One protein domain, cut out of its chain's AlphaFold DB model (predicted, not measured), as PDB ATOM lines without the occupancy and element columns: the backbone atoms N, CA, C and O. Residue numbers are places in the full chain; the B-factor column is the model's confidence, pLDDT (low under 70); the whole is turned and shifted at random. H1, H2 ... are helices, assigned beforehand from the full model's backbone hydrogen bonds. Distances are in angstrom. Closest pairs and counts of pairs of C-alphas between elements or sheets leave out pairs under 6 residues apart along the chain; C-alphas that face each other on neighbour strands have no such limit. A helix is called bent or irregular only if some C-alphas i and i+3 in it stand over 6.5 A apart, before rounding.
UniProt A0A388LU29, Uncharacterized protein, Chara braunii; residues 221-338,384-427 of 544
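AT A GLANCE: This is residues 221 to 338 and 384 to 427 of the 544 residues of an uncharacterized protein of Chara braunii (UniProt A0A388LU29). A loose, elongated chain of helices: H2 and the bent H3 follow one another along the length, H1 makes a V with H2 at one end, and H3b and H4 form a helical hairpin at the other. H5 comes back to pack on H3a and H6 runs on from it, while H8 packs on H2 and H7 folds back from H8; residues 319 to 327 of H6 and 384 to 393 of H7 stick out. The printed part has 162 residues with eight named helices, H1 to H8, and no named strand, and the class is all helix. It is loose, with a radius of gyration of the C-alphas of 20.5 A and spans of 65 by 40 by 31 A.

IN THESE COORDINATES: H1, residues 221 to 240, begins at C-alpha 221 (19.982, -33.459, 18.096) and is 28.8 A long. H2 is residues 246 to 261, 22.0 A. H3, residues 263 to 289, was assigned as one helix by its hydrogen bonds but is bent, with C-alphas 278 and 281 7.1 A apart; its arms are H3a, residues 263 to 278, 22.6 A, and H3b, residues 281 to 289, 12.5 A. H4 is residues 294 to 308, 20.9 A, and H5 residues 312 to 315, 5.9 A. H6, residues 317 to 338, 32.3 A, and H7, residues 384 to 399, 23.9 A, are only just irregular: C-alphas 321 and 324 are 6.7 A apart, and 388 and 391 are 6.8 A apart. H8, residues 403 to 426, 33.3 A, ends at C-alpha 426 (-8.768, -45.154, -5.363).

HOW THE PARTS SIT: H1 touches H2 with residues 230 to 239 alone, at a steep tilt of 58 degrees, opposite ways; the closest C-alphas, of Glu 235 and Ala 246, are 5.4 A apart. H2 and H3a meet only through their link. H3b and H4 form a hairpin at a shallow tilt of 30 degrees, closest at the C-alphas of Gln 287 and Ile 297, 5.8 A. H5 touches H3a, with the C-alphas of Thr 273 and Gly 315 closest at 5.7 A. H6 touches no helix. H7 and H8 form a hairpin, closest at the C-alphas of Ala 398 and Ser 406, 4.8 A. H8 touches H2, closest at the C-alphas of Ile 251 and Tyr 408, 6.3 A, and only just touches H3a, with 3 pairs of C-alphas within 8 A, the closest those of Val 270 and Gln 420, 7.3 A. Every O i to N i+4 pair is within hydrogen-bond range in H1, H2, H3b, H4 and H8, against 11 of 12 in H3a, 16 of 18 in H6 and 10 of 12 in H7; H5 is too short for such a pair.

THE WHOLE: The C-alphas farthest apart, of Gly 240 and Gly 292, are 67.5 A apart. Residues 339 to 383 are not printed, and C-alphas 338 and 384 are 36.6 A apart across this cut. The links printed whole are tight. Confidence is under 70 in 28 residues, among them 328 to 338 and 384 to 389.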
ATOM      1  N   GLY A 221      19.720 -34.902  18.119       78.12
ATOM      2  CA  GLY A 221      19.982 -33.459  18.096       78.12
ATOM      3  C   GLY A 221      19.994 -32.837  16.696       78.12
ATOM      4  O   GLY A 221      19.469 -31.746  16.511       78.12
ATOM      5  N   GLY A 222      20.522 -33.553  15.697       83.06
ATOM      6  CA  GLY A 222      20.491 -33.103  14.298       83.06
ATOM      7  C   GLY A 222      19.109 -33.203  13.640       83.06
ATOM      8  O   GLY A 222      18.835 -32.495  12.674       83.06
ATOM      9  N   LEU A 223      18.219 -34.056  14.165       80.25
ATOM     10  CA  LEU A 223      16.829 -34.142  13.709       80.25
ATOM     11  C   LEU A 223      15.990 -33.009  14.310       80.25
ATOM     12  O   LEU A 223      15.156 -32.441  13.611       80.25
ATOM     13  N   THR A 224      16.209 -32.662  15.583       80.69
ATOM     14  CA  THR A 224      15.469 -31.575  16.239       80.69
ATOM     15  C   THR A 224      15.848 -30.204  15.686       80.69
ATOM     16  O   THR A 224      14.942 -29.411  15.450       80.69
ATOM     17  N   THR A 225      17.126 -29.935  15.378       84.38
ATOM     18  CA  THR A 225      17.519 -28.683  14.698       84.38
ATOM     19  C   THR A 225      16.931 -28.584  13.293       84.38
ATOM     20  O   THR A 225      16.306 -27.582  12.970       84.38
ATOM     21  N   LEU A 226      17.022 -29.647  12.484       86.06
ATOM     22  CA  LEU A 226      16.451 -29.658  11.131       86.06
ATOM     23  C   LEU A 226      14.928 -29.431  11.138       86.06
ATOM     24  O   LEU A 226      14.397 -28.777  10.243       86.06
ATOM     25  N   LEU A 227      14.217 -29.932  12.154       82.38
ATOM     26  CA  LEU A 227      12.782 -29.686  12.314       82.38
ATOM     27  C   LEU A 227      12.476 -28.253  12.802       82.38
ATOM     28  O   LEU A 227      11.493 -27.666  12.350       82.38
ATOM     29  N   GLU A 228      13.314 -27.688  13.682       85.31
ATOM     30  CA  GLU A 228      13.249 -26.290  14.156       85.31
ATOM     31  C   GLU A 228      13.421 -25.308  12.981       85.31
ATOM     32  O   GLU A 228      12.603 -24.402  12.806       85.31
ATOM     33  N   ASP A 229      14.434 -25.527  12.139       87.69
ATOM     34  CA  ASP A 229      14.772 -24.661  11.004       87.69
ATOM     35  C   ASP A 229      13.691 -24.693   9.910       87.69
ATOM     36  O   ASP A 229      13.251 -23.643   9.437       87.69
ATOM     37  N   ILE A 230      13.193 -25.884   9.552       87.56
ATOM     38  CA  ILE A 230      12.102 -26.041   8.572       87.56
ATOM     39  C   ILE A 230      10.817 -25.355   9.060       87.56
ATOM     40  O   ILE A 230      10.132 -24.698   8.274       87.56
ATOM     41  N   LEU A 231      10.481 -25.479  10.350       87.75
ATOM     42  CA  LEU A 231       9.271 -24.873  10.912       87.75
ATOM     43  C   LEU A 231       9.360 -23.341  10.934       87.75
ATOM     44  O   LEU A 231       8.392 -22.683  10.553       87.75
ATOM     45  N   LYS A 232      10.521 -22.773  11.291       87.38
ATOM     46  CA  LYS A 232      10.775 -21.321  11.221       87.38
ATOM     47  C   LYS A 232      10.753 -20.785   9.792       87.38
ATOM     48  O   LYS A 232      10.215 -19.705   9.560       87.38
ATOM     49  N   PHE A 233      11.299 -21.531   8.831       91.44
ATOM     50  CA  PHE A 233      11.263 -21.157   7.415       91.44
ATOM     51  C   PHE A 233       9.822 -21.059   6.890       91.44
ATOM     52  O   PHE A 233       9.459 -20.062   6.264       91.44
ATOM     53  N   MET A 234       8.977 -22.053   7.194       88.12
ATOM     54  CA  MET A 234       7.557 -22.006   6.823       88.12
ATOM     55  C   MET A 234       6.808 -20.886   7.548       88.12
ATOM     56  O   MET A 234       6.043 -20.174   6.903       88.12
ATOM     57  N   GLU A 235       7.059 -20.678   8.842       88.50
ATOM     58  CA  GLU A 235       6.402 -19.605   9.592       88.50
ATOM     59  C   GLU A 235       6.765 -18.225   9.038       88.50
ATOM     60  O   GLU A 235       5.861 -17.458   8.726       88.50
ATOM     61  N   THR A 236       8.049 -17.961   8.776       89.19
ATOM     62  CA  THR A 236       8.510 -16.711   8.144       89.19
ATOM     63  C   THR A 236       7.796 -16.463   6.806       89.19
ATOM     64  O   THR A 236       7.346 -15.348   6.533       89.19
ATOM     65  N   GLY A 237       7.634 -17.507   5.982       88.75
ATOM     66  CA  GLY A 237       6.907 -17.423   4.713       88.75
ATOM     67  C   GLY A 237       5.411 -17.117   4.875       88.75
ATOM     68  O   GLY A 237       4.872 -16.277   4.155       88.75
ATOM     69  N   LEU A 238       4.734 -17.759   5.833       88.19
ATOM     70  CA  LEU A 238       3.306 -17.545   6.099       88.19
ATOM     71  C   LEU A 238       3.025 -16.193   6.779       88.19
ATOM     72  O   LEU A 238       2.022 -15.549   6.466       88.19
ATOM     73  N   SER A 239       3.922 -15.741   7.656       87.06
ATOM     74  CA  SER A 239       3.876 -14.427   8.301       87.06
ATOM     75  C   SER A 239       4.038 -13.297   7.274       87.06
ATOM     76  O   SER A 239       3.293 -12.319   7.324       87.06
ATOM     77  N   GLY A 240       4.907 -13.457   6.265       88.12
ATOM     78  CA  GLY A 240       5.007 -12.516   5.136       88.12
ATOM     79  C   GLY A 240       3.705 -12.381   4.330       88.12
ATOM     80  O   GLY A 240       3.329 -11.280   3.926       88.12
ATOM     81  N   LEU A 241       2.959 -13.480   4.180       88.19
ATOM     82  CA  LEU A 241       1.628 -13.525   3.553       88.19
ATOM     83  C   LEU A 241       0.490 -12.978   4.446       88.19
ATOM     84  O   LEU A 241      -0.673 -13.074   4.059       88.19
ATOM     85  N   HIS A 242       0.799 -12.408   5.619       87.88
ATOM     86  CA  HIS A 242      -0.173 -11.866   6.584       87.88
ATOM     87  C   HIS A 242      -1.242 -12.885   7.038       87.88
ATOM     88  O   HIS A 242      -2.359 -12.519   7.413       87.88
ATOM     89  N   VAL A 243      -0.908 -14.182   7.038       83.94
ATOM     90  CA  VAL A 243      -1.825 -15.240   7.480       83.94
ATOM     91  C   VAL A 243      -1.885 -15.264   9.016       83.94
ATOM     92  O   VAL A 243      -0.857 -15.510   9.657       83.94
ATOM     93  N   PRO A 244      -3.057 -15.061   9.651       79.25
ATOM     94  CA  PRO A 244      -3.171 -15.174  11.101       79.25
ATOM     95  C   PRO A 244      -2.862 -16.609  11.554       79.25
ATOM     96  O   PRO A 244      -3.210 -17.575  10.879       79.25
ATOM     97  N   TYR A 245      -2.229 -16.755  12.721       79.75
ATOM     98  CA  TYR A 245      -1.809 -18.047  13.288       79.75
ATOM     99  C   TYR A 245      -0.766 -18.824  12.450       79.75
ATOM    100  O   TYR A 245      -0.787 -20.058  12.423       79.75
ATOM    101  N   ALA A 246       0.183 -18.124  11.810       84.31
ATOM    102  CA  ALA A 246       1.245 -18.703  10.973       84.31
ATOM    103  C   ALA A 246       1.955 -19.936  11.582       84.31
ATOM    104  O   ALA A 246       2.153 -20.926  10.875       84.31
ATOM    105  N   TYR A 247       2.250 -19.956  12.891       81.50
ATOM    106  CA  TYR A 247       2.804 -21.138  13.581       81.50
ATOM    107  C   TYR A 247       1.916 -22.391  13.474       81.50
ATOM    108  O   TYR A 247       2.413 -23.482  13.196       81.50
ATOM    109  N   GLY A 248       0.598 -22.253  13.664       83.44
ATOM    110  CA  GLY A 248      -0.343 -23.376  13.599       83.44
ATOM    111  C   GLY A 248      -0.449 -23.949  12.186       83.44
ATOM    112  O   GLY A 248      -0.351 -25.162  11.991       83.44
ATOM    113  N   PHE A 249      -0.549 -23.072  11.186       86.62
ATOM    114  CA  PHE A 249      -0.525 -23.478   9.780       86.62
ATOM    115  C   PHE A 249       0.826 -24.074   9.358       86.62
ATOM    116  O   PHE A 249       0.840 -25.017   8.570       86.62
ATOM    117  N   SER A 250       1.945 -23.623   9.931       86.44
ATOM    118  CA  SER A 250       3.275 -24.200   9.680       86.44
ATOM    119  C   SER A 250       3.406 -25.626  10.223       86.44
ATOM    120  O   SER A 250       3.974 -26.483   9.548       86.44
ATOM    121  N   ILE A 251       2.816 -25.932  11.385       86.81
ATOM    122  CA  ILE A 251       2.727 -27.311  11.906       86.81
ATOM    123  C   ILE A 251       1.878 -28.187  10.970       86.81
ATOM    124  O   ILE A 251       2.276 -29.304  10.632       86.81
ATOM    125  N   ILE A 252       0.730 -27.684  10.500       89.06
ATOM    126  CA  ILE A 252      -0.129 -28.403   9.544       89.06
ATOM    127  C   ILE A 252       0.635 -28.674   8.237       89.06
ATOM    128  O   ILE A 252       0.683 -29.821   7.782       89.06
ATOM    129  N   LEU A 253       1.292 -27.659   7.670       89.50
ATOM    130  CA  LEU A 253       2.067 -27.755   6.432       89.50
ATOM    131  C   LEU A 253       3.263 -28.711   6.566       89.50
ATOM    132  O   LEU A 253       3.484 -29.531   5.674       89.50
ATOM    133  N   LEU A 254       3.958 -28.700   7.711       87.06
ATOM    134  CA  LEU A 254       4.998 -29.676   8.044       87.06
ATOM    135  C   LEU A 254       4.455 -31.110   8.001       87.06
ATOM    136  O   LEU A 254       5.052 -31.979   7.364       87.06
ATOM    137  N   THR A 255       3.305 -31.372   8.637       88.50
ATOM    138  CA  THR A 255       2.712 -32.720   8.612       88.50
ATOM    139  C   THR A 255       2.272 -33.139   7.215       88.50
ATOM    140  O   THR A 255       2.471 -34.297   6.857       88.50
ATOM    141  N   LEU A 256       1.741 -32.221   6.398       90.19
ATOM    142  CA  LEU A 256       1.405 -32.481   4.996       90.19
ATOM    143  C   LEU A 256       2.651 -32.860   4.186       90.19
ATOM    144  O   LEU A 256       2.654 -33.905   3.536       90.19
ATOM    145  N   LEU A 257       3.725 -32.071   4.277       89.44
ATOM    146  CA  LEU A 257       4.988 -32.312   3.574       89.44
ATOM    147  C   LEU A 257       5.585 -33.671   3.966       89.44
ATOM    148  O   LEU A 257       5.876 -34.495   3.097       89.44
ATOM    149  N   VAL A 258       5.674 -33.965   5.268       87.56
ATOM    150  CA  VAL A 258       6.163 -35.260   5.770       87.56
ATOM    151  C   VAL A 258       5.255 -36.416   5.327       87.56
ATOM    152  O   VAL A 258       5.760 -37.475   4.954       87.56
ATOM    153  N   LYS A 259       3.926 -36.239   5.295       86.19
ATOM    154  CA  LYS A 259       2.968 -37.260   4.819       86.19
ATOM    155  C   LYS A 259       3.034 -37.506   3.314       86.19
ATOM    156  O   LYS A 259       2.762 -38.630   2.896       86.19
ATOM    157  N   VAL A 260       3.401 -36.504   2.515       89.69
ATOM    158  CA  VAL A 260       3.660 -36.652   1.074       89.69
ATOM    159  C   VAL A 260       5.003 -37.350   0.845       89.69
ATOM    160  O   VAL A 260       5.054 -38.325   0.100       89.69
ATOM    161  N   ALA A 261       6.065 -36.951   1.551       89.50
ATOM    162  CA  ALA A 261       7.380 -37.592   1.454       89.50
ATOM    163  C   ALA A 261       7.364 -39.069   1.907       89.50
ATOM    164  O   ALA A 261       7.986 -39.926   1.282       89.50
ATOM    165  N   THR A 262       6.612 -39.395   2.965       85.62
ATOM    166  CA  THR A 262       6.459 -40.775   3.477       85.62
ATOM    167  C   THR A 262       5.374 -41.592   2.766       85.62
ATOM    168  O   THR A 262       5.295 -42.807   2.966       85.62
ATOM    169  N   PHE A 263       4.584 -40.977   1.879       88.50
ATOM    170  CA  PHE A 263       3.485 -41.622   1.155       88.50
ATOM    171  C   PHE A 263       3.812 -42.994   0.519       88.50
ATOM    172  O   PHE A 263       3.036 -43.932   0.737       88.50
ATOM    173  N   PRO A 264       4.920 -43.186  -0.237       86.94
ATOM    174  CA  PRO A 264       5.216 -44.484  -0.852       86.94
ATOM    175  C   PRO A 264       5.435 -45.607   0.178       86.94
ATOM    176  O   PRO A 264       5.069 -46.755  -0.086       86.94
ATOM    177  N   LEU A 265       5.958 -45.283   1.366       86.12
ATOM    178  CA  LEU A 265       6.112 -46.228   2.474       86.12
ATOM    179  C   LEU A 265       4.749 -46.554   3.107       86.12
ATOM    180  O   LEU A 265       4.402 -47.727   3.266       86.12
ATOM    181  N   THR A 266       3.933 -45.529   3.387       83.31
ATOM    182  CA  THR A 266       2.572 -45.703   3.928       83.31
ATOM    183  C   THR A 266       1.683 -46.528   2.993       83.31
ATOM    184  O   THR A 266       0.878 -47.334   3.460       83.31
ATOM    185  N   LYS A 267       1.860 -46.420   1.669       85.31
ATOM    186  CA  LYS A 267       1.147 -47.267   0.703       85.31
ATOM    187  C   LYS A 267       1.447 -48.756   0.900       85.31
ATOM    188  O   LYS A 267       0.511 -49.547   0.995       85.31
ATOM    189  N   LYS A 268       2.721 -49.144   1.035       84.00
ATOM    190  CA  LYS A 268       3.124 -50.552   1.249       84.00
ATOM    191  C   LYS A 268       2.618 -51.114   2.584       84.00
ATOM    192  O   LYS A 268       2.138 -52.244   2.648       84.00
ATOM    193  N   GLN A 269       2.651 -50.294   3.630       82.88
ATOM    194  CA  GLN A 269       2.077 -50.583   4.947       82.88
ATOM    195  C   GLN A 269       0.555 -50.848   4.881       82.88
ATOM    196  O   GLN A 269       0.060 -51.816   5.470       82.88
ATOM    197  N   VAL A 270      -0.200 -50.022   4.143       84.50
ATOM    198  CA  VAL A 270      -1.657 -50.186   3.972       84.50
ATOM    199  C   VAL A 270      -1.988 -51.406   3.108       84.50
ATOM    200  O   VAL A 270      -2.881 -52.169   3.476       84.50
ATOM    201  N   GLU A 271      -1.242 -51.653   2.024       83.81
ATOM    202  CA  GLU A 271      -1.366 -52.869   1.202       83.81
ATOM    203  C   GLU A 271      -1.221 -54.145   2.056       83.81
ATOM    204  O   GLU A 271      -2.074 -55.032   1.985       83.81
ATOM    205  N   SER A 272      -0.210 -54.215   2.934       83.12
ATOM    206  CA  SER A 272      -0.018 -55.374   3.823       83.12
ATOM    207  C   SER A 272      -1.124 -55.509   4.877       83.12
ATOM    208  O   SER A 272      -1.588 -56.616   5.151       83.12
ATOM    209  N   THR A 273      -1.597 -54.393   5.442       84.44
ATOM    210  CA  THR A 273      -2.717 -54.399   6.404       84.44
ATOM    211  C   THR A 273      -3.999 -54.951   5.773       84.44
ATOM    212  O   THR A 273      -4.686 -55.780   6.371       84.44
ATOM    213  N   LEU A 274      -4.307 -54.538   4.538       82.88
ATOM    214  CA  LEU A 274      -5.467 -55.029   3.790       82.88
ATOM    215  C   LEU A 274      -5.314 -56.507   3.400       82.88
ATOM    216  O   LEU A 274      -6.284 -57.263   3.468       82.88
ATOM    217  N   ALA A 275      -4.104 -56.961   3.061       83.19
ATOM    218  CA  ALA A 275      -3.839 -58.378   2.816       83.19
ATOM    219  C   ALA A 275      -4.109 -59.240   4.066       83.19
ATOM    220  O   ALA A 275      -4.747 -60.286   3.953       83.19
ATOM    221  N   MET A 276      -3.727 -58.781   5.267       83.06
ATOM    222  CA  MET A 276      -4.062 -59.477   6.520       83.06
ATOM    223  C   MET A 276      -5.565 -59.478   6.824       83.06
ATOM    224  O   MET A 276      -6.090 -60.498   7.264       83.06
ATOM    225  N   GLN A 277      -6.281 -58.377   6.563       84.19
ATOM    226  CA  GLN A 277      -7.738 -58.313   6.759       84.19
ATOM    227  C   GLN A 277      -8.476 -59.355   5.900       84.19
ATOM    228  O   GLN A 277      -9.355 -60.048   6.404       84.19
ATOM    229  N   ASN A 278      -8.040 -59.564   4.654       84.62
ATOM    230  CA  ASN A 278      -8.588 -60.601   3.771       84.62
ATOM    231  C   ASN A 278      -8.260 -62.049   4.206       84.62
ATOM    232  O   ASN A 278      -8.922 -62.986   3.761       84.62
ATOM    233  N   LEU A 279      -7.276 -62.258   5.091       86.25
ATOM    234  CA  LEU A 279      -6.956 -63.575   5.662       86.25
ATOM    235  C   LEU A 279      -7.748 -63.899   6.939       86.25
ATOM    236  O   LEU A 279      -7.879 -65.076   7.272       86.25
ATOM    237  N   GLN A 280      -8.330 -62.906   7.623       86.50
ATOM    238  CA  GLN A 280      -9.114 -63.114   8.852       86.50
ATOM    239  C   GLN A 280     -10.194 -64.213   8.764       86.50
ATOM    240  O   GLN A 280     -10.239 -65.025   9.690       86.50
ATOM    241  N   PRO A 281     -11.016 -64.348   7.699       88.25
ATOM    242  CA  PRO A 281     -11.975 -65.456   7.611       88.25
ATOM    243  C   PRO A 281     -11.306 -66.840   7.540       88.25
ATOM    244  O   PRO A 281     -11.825 -67.800   8.104       88.25
ATOM    245  N   LYS A 282     -10.125 -66.957   6.915       85.94
ATOM    246  CA  LYS A 282      -9.360 -68.216   6.881       85.94
ATOM    247  C   LYS A 282      -8.732 -68.531   8.244       85.94
ATOM    248  O   LYS A 282      -8.709 -69.687   8.644       85.94
ATOM    249  N   ILE A 283      -8.289 -67.507   8.977       88.88
ATOM    250  CA  ILE A 283      -7.769 -67.646  10.347       88.88
ATOM    251  C   ILE A 283      -8.886 -68.092  11.302       88.88
ATOM    252  O   ILE A 283      -8.674 -69.015  12.082       88.88
ATOM    253  N   LYS A 284     -10.095 -67.524  11.184       87.75
ATOM    254  CA  LYS A 284     -11.276 -68.000  11.922       87.75
ATOM    255  C   LYS A 284     -11.589 -69.466  11.626       87.75
ATOM    256  O   LYS A 284     -11.737 -70.245  12.556       87.75
ATOM    257  N   ALA A 285     -11.579 -69.877  10.357       89.69
ATOM    258  CA  ALA A 285     -11.795 -71.279   9.989       89.69
ATOM    259  C   ALA A 285     -10.714 -72.240  10.542       89.69
ATOM    260  O   ALA A 285     -11.000 -73.417  10.758       89.69
ATOM    261  N   ILE A 286      -9.484 -71.769  10.794       89.00
ATOM    262  CA  ILE A 286      -8.441 -72.530  11.511       89.00
ATOM    263  C   ILE A 286      -8.759 -72.580  13.014       89.00
ATOM    264  O   ILE A 286      -8.764 -73.662  13.597       89.00
ATOM    265  N   GLN A 287      -9.086 -71.439  13.630       86.94
ATOM    266  CA  GLN A 287      -9.500 -71.356  15.039       86.94
ATOM    267  C   GLN A 287     -10.725 -72.235  15.337       86.94
ATOM    268  O   GLN A 287     -10.810 -72.819  16.411       86.94
ATOM    269  N   GLU A 288     -11.648 -72.373  14.384       90.44
ATOM    270  CA  GLU A 288     -12.833 -73.223  14.499       90.44
ATOM    271  C   GLU A 288     -12.543 -74.720  14.359       90.44
ATOM    272  O   GLU A 288     -13.186 -75.519  15.036       90.44
ATOM    273  N   ARG A 289     -11.576 -75.104  13.515       88.62
ATOM    274  CA  ARG A 289     -11.175 -76.510  13.312       88.62
ATOM    275  C   ARG A 289     -10.295 -77.058  14.433       88.62
ATOM    276  O   ARG A 289     -10.309 -78.262  14.656       88.62
ATOM    277  N   TYR A 290      -9.553 -76.194  15.122       90.00
ATOM    278  CA  TYR A 290      -8.593 -76.565  16.167       90.00
ATOM    279  C   TYR A 290      -8.956 -75.969  17.540       90.00
ATOM    280  O   TYR A 290      -8.070 -75.623  18.320       90.00
ATOM    281  N   LYS A 291     -10.258 -75.827  17.854       88.38
ATOM    282  CA  LYS A 291     -10.740 -75.347  19.166       88.38
ATOM    283  C   LYS A 291     -10.221 -76.247  20.299       88.38
ATOM    284  O   LYS A 291     -10.753 -77.327  20.521       88.38
ATOM    285  N   GLY A 292      -9.194 -75.771  21.002       84.88
ATOM    286  CA  GLY A 292      -8.484 -76.481  22.073       84.88
ATOM    287  C   GLY A 292      -6.967 -76.358  21.911       84.88
ATOM    288  O   GLY A 292      -6.279 -75.873  22.809       84.88
ATOM    289  N   ASP A 293      -6.457 -76.669  20.719       87.81
ATOM    290  CA  ASP A 293      -5.022 -76.755  20.435       87.81
ATOM    291  C   ASP A 293      -4.424 -75.397  20.026       87.81
ATOM    292  O   ASP A 293      -4.188 -75.119  18.845       87.81
ATOM    293  N   GLN A 294      -4.118 -74.542  21.007       85.00
ATOM    294  CA  GLN A 294      -3.511 -73.225  20.751       85.00
ATOM    295  C   GLN A 294      -2.200 -73.301  19.951       85.00
ATOM    296  O   GLN A 294      -1.939 -72.430  19.120       85.00
ATOM    297  N   GLU A 295      -1.390 -74.346  20.139       89.88
ATOM    298  CA  GLU A 295      -0.174 -74.562  19.343       89.88
ATOM    299  C   GLU A 295      -0.484 -74.876  17.873       89.88
ATOM    300  O   GLU A 295       0.171 -74.347  16.974       89.88
ATOM    301  N   ARG A 296      -1.511 -75.697  17.597       88.75
ATOM    302  CA  ARG A 296      -1.936 -76.023  16.223       88.75
ATOM    303  C   ARG A 296      -2.532 -74.808  15.526       88.75
ATOM    304  O   ARG A 296      -2.180 -74.551  14.376       88.75
ATOM    305  N   ILE A 297      -3.354 -74.025  16.233       90.44
ATOM    306  CA  ILE A 297      -3.872 -72.743  15.738       90.44
ATOM    307  C   ILE A 297      -2.709 -71.827  15.339       90.44
ATOM    308  O   ILE A 297      -2.718 -71.289  14.230       90.44
ATOM    309  N   GLN A 298      -1.695 -71.670  16.195       88.12
ATOM    310  CA  GLN A 298      -0.524 -70.834  15.909       88.12
ATOM    311  C   GLN A 298       0.298 -71.361  14.723       88.12
ATOM    312  O   GLN A 298       0.625 -70.586  13.822       88.12
ATOM    313  N   MET A 299       0.586 -72.666  14.675       89.62
ATOM    314  CA  MET A 299       1.357 -73.284  13.590       89.62
ATOM    315  C   MET A 299       0.666 -73.158  12.227       89.62
ATOM    316  O   MET A 299       1.295 -72.700  11.270       89.62
ATOM    317  N   GLU A 300      -0.618 -73.507  12.118       90.81
ATOM    318  CA  GLU A 300      -1.340 -73.431  10.840       90.81
ATOM    319  C   GLU A 300      -1.671 -71.979  10.446       90.81
ATOM    320  O   GLU A 300      -1.621 -71.636   9.265       90.81
ATOM    321  N   THR A 301      -1.873 -71.070  11.408       89.62
ATOM    322  CA  THR A 301      -1.970 -69.623  11.126       89.62
ATOM    323  C   THR A 301      -0.646 -69.069  10.582       89.62
ATOM    324  O   THR A 301      -0.634 -68.344   9.585       89.62
ATOM    325  N   ALA A 302       0.494 -69.452  11.165       90.44
ATOM    326  CA  ALA A 302       1.814 -69.077  10.658       90.44
ATOM    327  C   ALA A 302       2.108 -69.695   9.277       90.44
ATOM    328  O   ALA A 302       2.732 -69.051   8.430       90.44
ATOM    329  N   ARG A 303       1.632 -70.920   9.018       91.19
ATOM    330  CA  ARG A 303       1.708 -71.576   7.703       91.19
ATOM    331  C   ARG A 303       0.885 -70.828   6.654       91.19
ATOM    332  O   ARG A 303       1.404 -70.562   5.573       91.19
ATOM    333  N   LEU A 304      -0.340 -70.424   6.996       90.19
ATOM    334  CA  LEU A 304      -1.220 -69.627   6.141       90.19
ATOM    335  C   LEU A 304      -0.589 -68.274   5.774       90.19
ATOM    336  O   LEU A 304      -0.601 -67.903   4.602       90.19
ATOM    337  N   TYR A 305       0.017 -67.556   6.730       86.69
ATOM    338  CA  TYR A 305       0.725 -66.301   6.433       86.69
ATOM    339  C   TYR A 305       1.924 -66.503   5.495       86.69
ATOM    340  O   TYR A 305       2.103 -65.725   4.556       86.69
ATOM    341  N   LYS A 306       2.713 -67.572   5.699       87.38
ATOM    342  CA  LYS A 306       3.836 -67.931   4.812       87.38
ATOM    343  C   LYS A 306       3.362 -68.271   3.395       87.38
ATOM    344  O   LYS A 306       3.954 -67.786   2.438       87.38
ATOM    345  N   GLN A 307       2.281 -69.041   3.258       87.69
ATOM    346  CA  GLN A 307       1.661 -69.352   1.961       87.69
ATOM    347  C   GLN A 307       1.113 -68.099   1.265       87.69
ATOM    348  O   GLN A 307       1.285 -67.943   0.062       87.69
ATOM    349  N   ALA A 308       0.496 -67.186   2.018       85.19
ATOM    350  CA  ALA A 308      -0.046 -65.933   1.498       85.19
ATOM    351  C   ALA A 308       1.020 -64.867   1.166       85.19
ATOM    352  O   ALA A 308       0.674 -63.826   0.610       85.19
ATOM    353  N   ASN A 309       2.288 -65.101   1.527       84.56
ATOM    354  CA  ASN A 309       3.394 -64.140   1.437       84.56
ATOM    355  C   ASN A 309       3.115 -62.798   2.160       84.56
ATOM    356  O   ASN A 309       3.590 -61.740   1.749       84.56
ATOM    357  N   VAL A 310       2.332 -62.821   3.247       83.44
ATOM    358  CA  VAL A 310       1.984 -61.614   4.020       83.44
ATOM    359  C   VAL A 310       2.813 -61.560   5.298       83.44
ATOM    360  O   VAL A 310       2.738 -62.459   6.135       83.44
ATOM    361  N   ASN A 311       3.588 -60.487   5.474       82.50
ATOM    362  CA  ASN A 311       4.402 -60.282   6.669       82.50
ATOM    363  C   ASN A 311       3.560 -59.658   7.805       82.50
ATOM    364  O   ASN A 311       3.154 -58.500   7.666       82.50
ATOM    365  N   PRO A 312       3.344 -60.344   8.948       77.75
ATOM    366  CA  PRO A 312       2.601 -59.775  10.074       77.75
ATOM    367  C   PRO A 312       3.270 -58.527  10.675       77.75
ATOM    368  O   PRO A 312       2.582 -57.636  11.169       77.75
ATOM    369  N   LEU A 313       4.600 -58.411  10.583       78.50
ATOM    370  CA  LEU A 313       5.357 -57.291  11.152       78.50
ATOM    371  C   LEU A 313       5.186 -55.981  10.363       78.50
ATOM    372  O   LEU A 313       5.384 -54.896  10.904       78.50
ATOM    373  N   ALA A 314       4.746 -56.044   9.103       77.06
ATOM    374  CA  ALA A 314       4.454 -54.838   8.326       77.06
ATOM    375  C   ALA A 314       3.244 -54.055   8.884       77.06
ATOM    376  O   ALA A 314       3.109 -52.862   8.615       77.06
ATOM    377  N   GLY A 315       2.392 -54.705   9.691       72.88
ATOM    378  CA  GLY A 315       1.289 -54.066  10.411       72.88
ATOM    379  C   GLY A 315       1.710 -53.303  11.675       72.88
ATOM    380  O   GLY A 315       1.041 -52.336  12.032       72.88
ATOM    381  N   CYS A 316       2.814 -53.684  12.336       78.12
ATOM    382  CA  CYS A 316       3.329 -53.004  13.540       78.12
ATOM    383  C   CYS A 316       4.470 -52.008  13.262       78.12
ATOM    384  O   CYS A 316       4.826 -51.221  14.136       78.12
ATOM    385  N   LEU A 317       4.975 -51.950  12.024       80.62
ATOM    386  CA  LEU A 317       5.858 -50.881  11.542       80.62
ATOM    387  C   LEU A 317       5.407 -49.443  11.919       80.62
ATOM    388  O   LEU A 317       6.278 -48.641  12.251       80.62
ATOM    389  N   PRO A 318       4.104 -49.072  11.922       73.88
ATOM    390  CA  PRO A 318       3.686 -47.691  12.191       73.88
ATOM    391  C   PRO A 318       3.813 -47.313  13.665       73.88
ATOM    392  O   PRO A 318       4.223 -46.198  13.980       73.88
ATOM    393  N   THR A 319       3.481 -48.235  14.573       73.75
ATOM    394  CA  THR A 319       3.672 -48.029  16.012       73.75
ATOM    395  C   THR A 319       5.161 -48.032  16.342       73.75
ATOM    396  O   THR A 319       5.621 -47.097  16.992       73.75
ATOM    397  N   LEU A 320       5.939 -48.969  15.781       75.88
ATOM    398  CA  LEU A 320       7.406 -48.993  15.880       75.88
ATOM    399  C   LEU A 320       8.067 -47.684  15.423       75.88
ATOM    400  O   LEU A 320       8.932 -47.173  16.126       75.88
ATOM    401  N   ALA A 321       7.639 -47.101  14.300       77.00
ATOM    402  CA  ALA A 321       8.150 -45.811  13.829       77.00
ATOM    403  C   ALA A 321       7.672 -44.611  14.674       77.00
ATOM    404  O   ALA A 321       8.333 -43.575  14.699       77.00
ATOM    405  N   THR A 322       6.540 -44.736  15.376       68.06
ATOM    406  CA  THR A 322       5.973 -43.657  16.205       68.06
ATOM    407  C   THR A 322       6.557 -43.636  17.622       68.06
ATOM    408  O   THR A 322       6.699 -42.553  18.187       68.06
ATOM    409  N   PHE A 323       6.939 -44.785  18.197       79.12
ATOM    410  CA  PHE A 323       7.473 -44.852  19.567       79.12
ATOM    411  C   PHE A 323       8.681 -43.919  19.814       79.12
ATOM    412  O   PHE A 323       8.624 -43.178  20.794       79.12
ATOM    413  N   PRO A 324       9.724 -43.840  18.957       75.69
ATOM    414  CA  PRO A 324      10.848 -42.922  19.179       75.69
ATOM    415  C   PRO A 324      10.438 -41.445  19.169       75.69
ATOM    416  O   PRO A 324      10.926 -40.661  19.983       75.69
ATOM    417  N   VAL A 325       9.506 -41.072  18.281       76.00
ATOM    418  CA  VAL A 325       8.964 -39.705  18.199       76.00
ATOM    419  C   VAL A 325       8.187 -39.373  19.472       76.00
ATOM    420  O   VAL A 325       8.382 -38.305  20.042       76.00
ATOM    421  N   TRP A 326       7.360 -40.305  19.955       67.69
ATOM    422  CA  TRP A 326       6.617 -40.150  21.206       67.69
ATOM    423  C   TRP A 326       7.542 -40.058  22.430       67.69
ATOM    424  O   TRP A 326       7.298 -39.225  23.293       67.69
ATOM    425  N   ILE A 327       8.636 -40.827  22.483       71.31
ATOM    426  CA  ILE A 327       9.614 -40.781  23.587       71.31
ATOM    427  C   ILE A 327      10.362 -39.440  23.629       71.31
ATOM    428  O   ILE A 327      10.455 -38.830  24.694       71.31
ATOM    429  N   GLY A 328      10.886 -38.958  22.495       66.81
ATOM    430  CA  GLY A 328      11.603 -37.674  22.450       66.81
ATOM    431  C   GLY A 328      10.705 -36.493  22.835       66.81
ATOM    432  O   GLY A 328      11.101 -35.616  23.601       66.81
ATOM    433  N   LEU A 329       9.462 -36.535  22.363       60.06
ATOM    434  CA  LEU A 329       8.395 -35.592  22.679       60.06
ATOM    435  C   LEU A 329       7.962 -35.650  24.154       60.06
ATOM    436  O   LEU A 329       7.833 -34.608  24.787       60.06
ATOM    437  N   TYR A 330       7.777 -36.848  24.716       57.09
ATOM    438  CA  TYR A 330       7.458 -37.041  26.132       57.09
ATOM    439  C   TYR A 330       8.557 -36.452  27.022       57.09
ATOM    440  O   TYR A 330       8.253 -35.652  27.900       57.09
ATOM    441  N   ARG A 331       9.838 -36.736  26.734       58.47
ATOM    442  CA  ARG A 331      10.971 -36.149  27.476       58.47
ATOM    443  C   ARG A 331      10.992 -34.618  27.386       58.47
ATOM    444  O   ARG A 331      11.222 -33.968  28.399       58.47
ATOM    445  N   ALA A 332      10.693 -34.036  26.222       58.00
ATOM    446  CA  ALA A 332      10.584 -32.581  26.081       58.00
ATOM    447  C   ALA A 332       9.449 -31.986  26.941       58.00
ATOM    448  O   ALA A 332       9.640 -30.948  27.568       58.00
ATOM    449  N   LEU A 333       8.290 -32.652  27.017       53.75
ATOM    450  CA  LEU A 333       7.150 -32.188  27.817       53.75
ATOM    451  C   LEU A 333       7.343 -32.395  29.327       53.75
ATOM    452  O   LEU A 333       6.984 -31.513  30.101       53.75
ATOM    453  N   THR A 334       7.937 -33.511  29.758       51.91
ATOM    454  CA  THR A 334       8.247 -33.754  31.177       51.91
ATOM    455  C   THR A 334       9.257 -32.740  31.717       51.91
ATOM    456  O   THR A 334       9.112 -32.301  32.852       51.91
ATOM    457  N   ASN A 335      10.226 -32.299  30.906       53.56
ATOM    458  CA  ASN A 335      11.142 -31.228  31.305       53.56
ATOM    459  C   ASN A 335      10.385 -29.915  31.598       53.56
ATOM    460  O   ASN A 335      10.531 -29.364  32.684       53.56
ATOM    461  N   VAL A 336       9.499 -29.479  30.694       53.75
ATOM    462  CA  VAL A 336       8.674 -28.264  30.878       53.75
ATOM    463  C   VAL A 336       7.672 -28.406  32.038       53.75
ATOM    464  O   VAL A 336       7.346 -27.426  32.706       53.75
ATOM    465  N   ALA A 337       7.200 -29.622  32.333       51.91
ATOM    466  CA  ALA A 337       6.384 -29.886  33.519       51.91
ATOM    467  C   ALA A 337       7.185 -29.712  34.824       51.91
ATOM    468  O   ALA A 337       6.690 -29.104  35.773       51.91
ATOM    469  N   ASN A 338       8.433 -30.190  34.852       53.94
ATOM    470  CA  ASN A 338       9.343 -30.055  35.995       53.94
ATOM    471  C   ASN A 338       9.806 -28.604  36.229       53.94
ATOM    472  O   ASN A 338      10.183 -28.261  37.345       53.94
ATOM    473  N   GLN A 384     -11.899 -54.373  19.188       51.22
ATOM    474  CA  GLN A 384     -13.064 -53.497  19.036       51.22
ATOM    475  C   GLN A 384     -13.320 -52.630  20.278       51.22
ATOM    476  O   GLN A 384     -13.776 -51.495  20.137       51.22
ATOM    477  N   ALA A 385     -12.999 -53.114  21.484       51.00
ATOM    478  CA  ALA A 385     -13.041 -52.299  22.701       51.00
ATOM    479  C   ALA A 385     -12.042 -51.131  22.624       51.00
ATOM    480  O   ALA A 385     -12.428 -49.982  22.845       51.00
ATOM    481  N   ILE A 386     -10.798 -51.410  22.202       58.41
ATOM    482  CA  ILE A 386      -9.785 -50.376  21.945       58.41
ATOM    483  C   ILE A 386     -10.303 -49.370  20.915       58.41
ATOM    484  O   ILE A 386     -10.339 -48.183  21.211       58.41
ATOM    485  N   LEU A 387     -10.768 -49.804  19.738       62.81
ATOM    486  CA  LEU A 387     -11.192 -48.882  18.671       62.81
ATOM    487  C   LEU A 387     -12.347 -47.940  19.059       62.81
ATOM    488  O   LEU A 387     -12.430 -46.843  18.509       62.81
ATOM    489  N   LYS A 388     -13.219 -48.333  19.996       54.50
ATOM    490  CA  LYS A 388     -14.335 -47.492  20.463       54.50
ATOM    491  C   LYS A 388     -13.926 -46.448  21.502       54.50
ATOM    492  O   LYS A 388     -14.497 -45.362  21.504       54.50
ATOM    493  N   PHE A 389     -12.942 -46.746  22.352       62.09
ATOM    494  CA  PHE A 389     -12.488 -45.827  23.406       62.09
ATOM    495  C   PHE A 389     -11.205 -45.071  23.080       62.09
ATOM    496  O   PHE A 389     -10.965 -44.009  23.654       62.09
ATOM    497  N   LEU A 390     -10.440 -45.546  22.097       70.38
ATOM    498  CA  LEU A 390      -9.274 -44.870  21.547       70.38
ATOM    499  C   LEU A 390      -9.574 -43.392  21.211       70.38
ATOM    500  O   LEU A 390      -8.832 -42.565  21.727       70.38
ATOM    501  N   PRO A 391     -10.658 -43.002  20.497       66.81
ATOM    502  CA  PRO A 391     -10.947 -41.591  20.197       66.81
ATOM    503  C   PRO A 391     -11.212 -40.713  21.431       66.81
ATOM    504  O   PRO A 391     -10.853 -39.539  21.437       66.81
ATOM    505  N   LEU A 392     -11.820 -41.272  22.482       74.19
ATOM    506  CA  LEU A 392     -12.166 -40.538  23.703       74.19
ATOM    507  C   LEU A 392     -10.950 -40.389  24.631       74.19
ATOM    508  O   LEU A 392     -10.683 -39.301  25.136       74.19
ATOM    509  N   MET A 393     -10.151 -41.451  24.763       66.00
ATOM    510  CA  MET A 393      -8.845 -41.420  25.429       66.00
ATOM    511  C   MET A 393      -7.873 -40.466  24.710       66.00
ATOM    512  O   MET A 393      -7.138 -39.722  25.352       66.00
ATOM    513  N   ILE A 394      -7.910 -40.441  23.376       68.69
ATOM    514  CA  ILE A 394      -7.206 -39.470  22.528       68.69
ATOM    515  C   ILE A 394      -7.644 -38.041  22.833       68.69
ATOM    516  O   ILE A 394      -6.781 -37.191  23.014       68.69
ATOM    517  N   GLY A 395      -8.952 -37.770  22.906       70.00
ATOM    518  CA  GLY A 395      -9.469 -36.438  23.224       70.00
ATOM    519  C   GLY A 395      -8.960 -35.944  24.579       70.00
ATOM    520  O   GLY A 395      -8.492 -34.817  24.691       70.00
ATOM    521  N   TYR A 396      -8.947 -36.831  25.576       72.56
ATOM    522  CA  TYR A 396      -8.375 -36.561  26.893       72.56
ATOM    523  C   TYR A 396      -6.861 -36.269  26.837       72.56
ATOM    524  O   TYR A 396      -6.411 -35.244  27.350       72.56
ATOM    525  N   PHE A 397      -6.065 -37.100  26.152       63.94
ATOM    526  CA  PHE A 397      -4.624 -36.850  25.996       63.94
ATOM    527  C   PHE A 397      -4.319 -35.583  25.183       63.94
ATOM    528  O   PHE A 397      -3.366 -34.882  25.503       63.94
ATOM    529  N   ALA A 398      -5.132 -35.248  24.181       62.56
ATOM    530  CA  ALA A 398      -5.005 -34.033  23.374       62.56
ATOM    531  C   ALA A 398      -5.305 -32.739  24.160       62.56
ATOM    532  O   ALA A 398      -4.842 -31.670  23.765       62.56
ATOM    533  N   LEU A 399      -6.041 -32.840  25.270       65.12
ATOM    534  CA  LEU A 399      -6.244 -31.762  26.246       65.12
ATOM    535  C   LEU A 399      -5.181 -31.760  27.360       65.12
ATOM    536  O   LEU A 399      -5.029 -30.764  28.055       65.12
ATOM    537  N   SER A 400      -4.431 -32.856  27.516       56.09
ATOM    538  CA  SER A 400      -3.384 -33.034  28.537       56.09
ATOM    539  C   SER A 400      -1.978 -32.637  28.055       56.09
ATOM    540  O   SER A 400      -0.995 -32.899  28.745       56.09
ATOM    541  N   VAL A 401      -1.850 -32.064  26.853       70.44
ATOM    542  CA  VAL A 401      -0.568 -31.695  26.225       70.44
ATOM    543  C   VAL A 401      -0.661 -30.327  25.537       70.44
ATOM    544  O   VAL A 401      -1.759 -29.931  25.143       70.44
ATOM    545  N   PRO A 402       0.463 -29.610  25.326       76.44
ATOM    546  CA  PRO A 402       0.452 -28.312  24.654       76.44
ATOM    547  C   PRO A 402      -0.229 -28.338  23.281       76.44
ATOM    548  O   PRO A 402      -0.063 -29.281  22.501       76.44
ATOM    549  N   SER A 403      -0.950 -27.262  22.964       72.69
ATOM    550  CA  SER A 403      -1.842 -27.156  21.799       72.69
ATOM    551  C   SER A 403      -1.169 -27.431  20.448       72.69
ATOM    552  O   SER A 403      -1.795 -27.989  19.547       72.69
ATOM    553  N   GLY A 404       0.122 -27.115  20.302       73.69
ATOM    554  CA  GLY A 404       0.902 -27.463  19.107       73.69
ATOM    555  C   GLY A 404       1.037 -28.976  18.889       73.69
ATOM    556  O   GLY A 404       0.962 -29.443  17.750       73.69
ATOM    557  N   LEU A 405       1.161 -29.765  19.967       71.81
ATOM    558  CA  LEU A 405       1.188 -31.223  19.869       71.81
ATOM    559  C   LEU A 405      -0.196 -31.782  19.543       71.81
ATOM    560  O   LEU A 405      -0.302 -32.654  18.683       71.81
ATOM    561  N   SER A 406      -1.262 -31.312  20.192       75.81
ATOM    562  CA  SER A 406      -2.602 -31.815  19.879       75.81
ATOM    563  C   SER A 406      -3.056 -31.419  18.471       75.81
ATOM    564  O   SER A 406      -3.690 -32.238  17.803       75.81
ATOM    565  N   LEU A 407      -2.622 -30.266  17.949       78.56
ATOM    566  CA  LEU A 407      -2.797 -29.891  16.542       78.56
ATOM    567  C   LEU A 407      -2.011 -30.804  15.584       78.56
ATOM    568  O   LEU A 407      -2.590 -31.301  14.613       78.56
ATOM    569  N   TYR A 408      -0.727 -31.080  15.860       80.44
ATOM    570  CA  TYR A 408       0.062 -32.076  15.115       80.44
ATOM    571  C   TYR A 408      -0.632 -33.441  15.126       80.44
ATOM    572  O   TYR A 408      -0.799 -34.074  14.083       80.44
ATOM    573  N   TRP A 409      -1.054 -33.894  16.307       79.56
ATOM    574  CA  TRP A 409      -1.621 -35.215  16.526       79.56
ATOM    575  C   TRP A 409      -2.962 -35.358  15.792       79.56
ATOM    576  O   TRP A 409      -3.164 -36.339  15.070       79.56
ATOM    577  N   LEU A 410      -3.842 -34.357  15.902       81.69
ATOM    578  CA  LEU A 410      -5.136 -34.311  15.223       81.69
ATOM    579  C   LEU A 410      -4.943 -34.310  13.705       81.69
ATOM    580  O   LEU A 410      -5.514 -35.152  13.014       81.69
ATOM    581  N   THR A 411      -4.075 -33.435  13.195       82.69
ATOM    582  CA  THR A 411      -3.775 -33.337  11.760       82.69
ATOM    583  C   THR A 411      -3.180 -34.643  11.233       82.69
ATOM    584  O   THR A 411      -3.651 -35.176  10.232       82.69
ATOM    585  N   ASN A 412      -2.222 -35.244  11.945       84.75
ATOM    586  CA  ASN A 412      -1.657 -36.554  11.619       84.75
ATOM    587  C   ASN A 412      -2.735 -37.653  11.539       84.75
ATOM    588  O   ASN A 412      -2.674 -38.498  10.643       84.75
ATOM    589  N   ASN A 413      -3.740 -37.645  12.417       84.44
ATOM    590  CA  ASN A 413      -4.811 -38.648  12.414       84.44
ATOM    591  C   ASN A 413      -5.875 -38.388  11.343       84.44
ATOM    592  O   ASN A 413      -6.305 -39.341  10.691       84.44
ATOM    593  N   ILE A 414      -6.234 -37.129  11.080       87.06
ATOM    594  CA  ILE A 414      -7.086 -36.745   9.944       87.06
ATOM    595  C   ILE A 414      -6.403 -37.136   8.629       87.06
ATOM    596  O   ILE A 414      -7.010 -37.827   7.815       87.06
ATOM    597  N   LEU A 415      -5.120 -36.803   8.447       86.31
ATOM    598  CA  LEU A 415      -4.353 -37.166   7.252       86.31
ATOM    599  C   LEU A 415      -4.164 -38.679   7.119       86.31
ATOM    600  O   LEU A 415      -4.309 -39.205   6.023       86.31
ATOM    601  N   THR A 416      -3.909 -39.409   8.209       83.25
ATOM    602  CA  THR A 416      -3.787 -40.880   8.163       83.25
ATOM    603  C   THR A 416      -5.128 -41.549   7.854       83.25
ATOM    604  O   THR A 416      -5.173 -42.512   7.091       83.25
ATOM    605  N   THR A 417      -6.238 -41.033   8.387       84.94
ATOM    606  CA  THR A 417      -7.592 -41.533   8.090       84.94
ATOM    607  C   THR A 417      -7.994 -41.199   6.654       84.94
ATOM    608  O   THR A 417      -8.483 -42.068   5.934       84.94
ATOM    609  N   GLY A 418      -7.695 -39.980   6.198       87.31
ATOM    610  CA  GLY A 418      -7.843 -39.544   4.812       87.31
ATOM    611  C   GLY A 418      -7.043 -40.424   3.856       87.31
ATOM    612  O   GLY A 418      -7.619 -40.961   2.917       87.31
ATOM    613  N   GLN A 419      -5.763 -40.684   4.142       83.62
ATOM    614  CA  GLN A 419      -4.928 -41.632   3.398       83.62
ATOM    615  C   GLN A 419      -5.538 -43.040   3.388       83.62
ATOM    616  O   GLN A 419      -5.634 -43.645   2.324       83.62
ATOM    617  N   GLN A 420      -6.009 -43.566   4.525       81.44
ATOM    618  CA  GLN A 420      -6.662 -44.881   4.563       81.44
ATOM    619  C   GLN A 420      -7.926 -44.937   3.695       81.44
ATOM    620  O   GLN A 420      -8.118 -45.921   2.984       81.44
ATOM    621  N   ILE A 421      -8.788 -43.917   3.738       85.38
ATOM    622  CA  ILE A 421     -10.015 -43.852   2.926       85.38
ATOM    623  C   ILE A 421      -9.667 -43.667   1.443       85.38
ATOM    624  O   ILE A 421     -10.243 -44.341   0.593       85.38
ATOM    625  N   TRP A 422      -8.703 -42.799   1.132       86.31
ATOM    626  CA  TRP A 422      -8.253 -42.500  -0.226       86.31
ATOM    627  C   TRP A 422      -7.607 -43.722  -0.888       86.31
ATOM    628  O   TRP A 422      -7.991 -44.085  -2.000       86.31
ATOM    629  N   LEU A 423      -6.731 -44.445  -0.179       83.31
ATOM    630  CA  LEU A 423      -6.208 -45.726  -0.655       83.31
ATOM    631  C   LEU A 423      -7.333 -46.755  -0.812       83.31
ATOM    632  O   LEU A 423      -7.454 -47.335  -1.881       83.31
ATOM    633  N   LYS A 424      -8.214 -46.937   0.181       79.44
ATOM    634  CA  LYS A 424      -9.331 -47.899   0.074       79.44
ATOM    635  C   LYS A 424     -10.307 -47.589  -1.076       79.44
ATOM    636  O   LYS A 424     -10.917 -48.523  -1.584       79.44
ATOM    637  N   LYS A 425     -10.467 -46.321  -1.487       76.25
ATOM    638  CA  LYS A 425     -11.361 -45.911  -2.592       76.25
ATOM    639  C   LYS A 425     -10.702 -45.871  -3.976       76.25
ATOM    640  O   LYS A 425     -11.370 -46.197  -4.950       76.25
ATOM    641  N   LEU A 426      -9.447 -45.429  -4.082       69.44
ATOM    642  CA  LEU A 426      -8.768 -45.154  -5.363       69.44
ATOM    643  C   LEU A 426      -7.475 -45.961  -5.538       69.44
ATOM    644  O   LEU A 426      -7.135 -46.385  -6.641       69.44
ATOM    645  N   GLY A 427      -6.752 -46.208  -4.447       57.97
ATOM    646  CA  GLY A 427      -5.536 -47.014  -4.436       57.97
ATOM    647  C   GLY A 427      -5.847 -48.504  -4.367       57.97
ATOM    648  O   GLY A 427      -5.685 -49.102  -3.309       57.97
TER     649      GLY A 427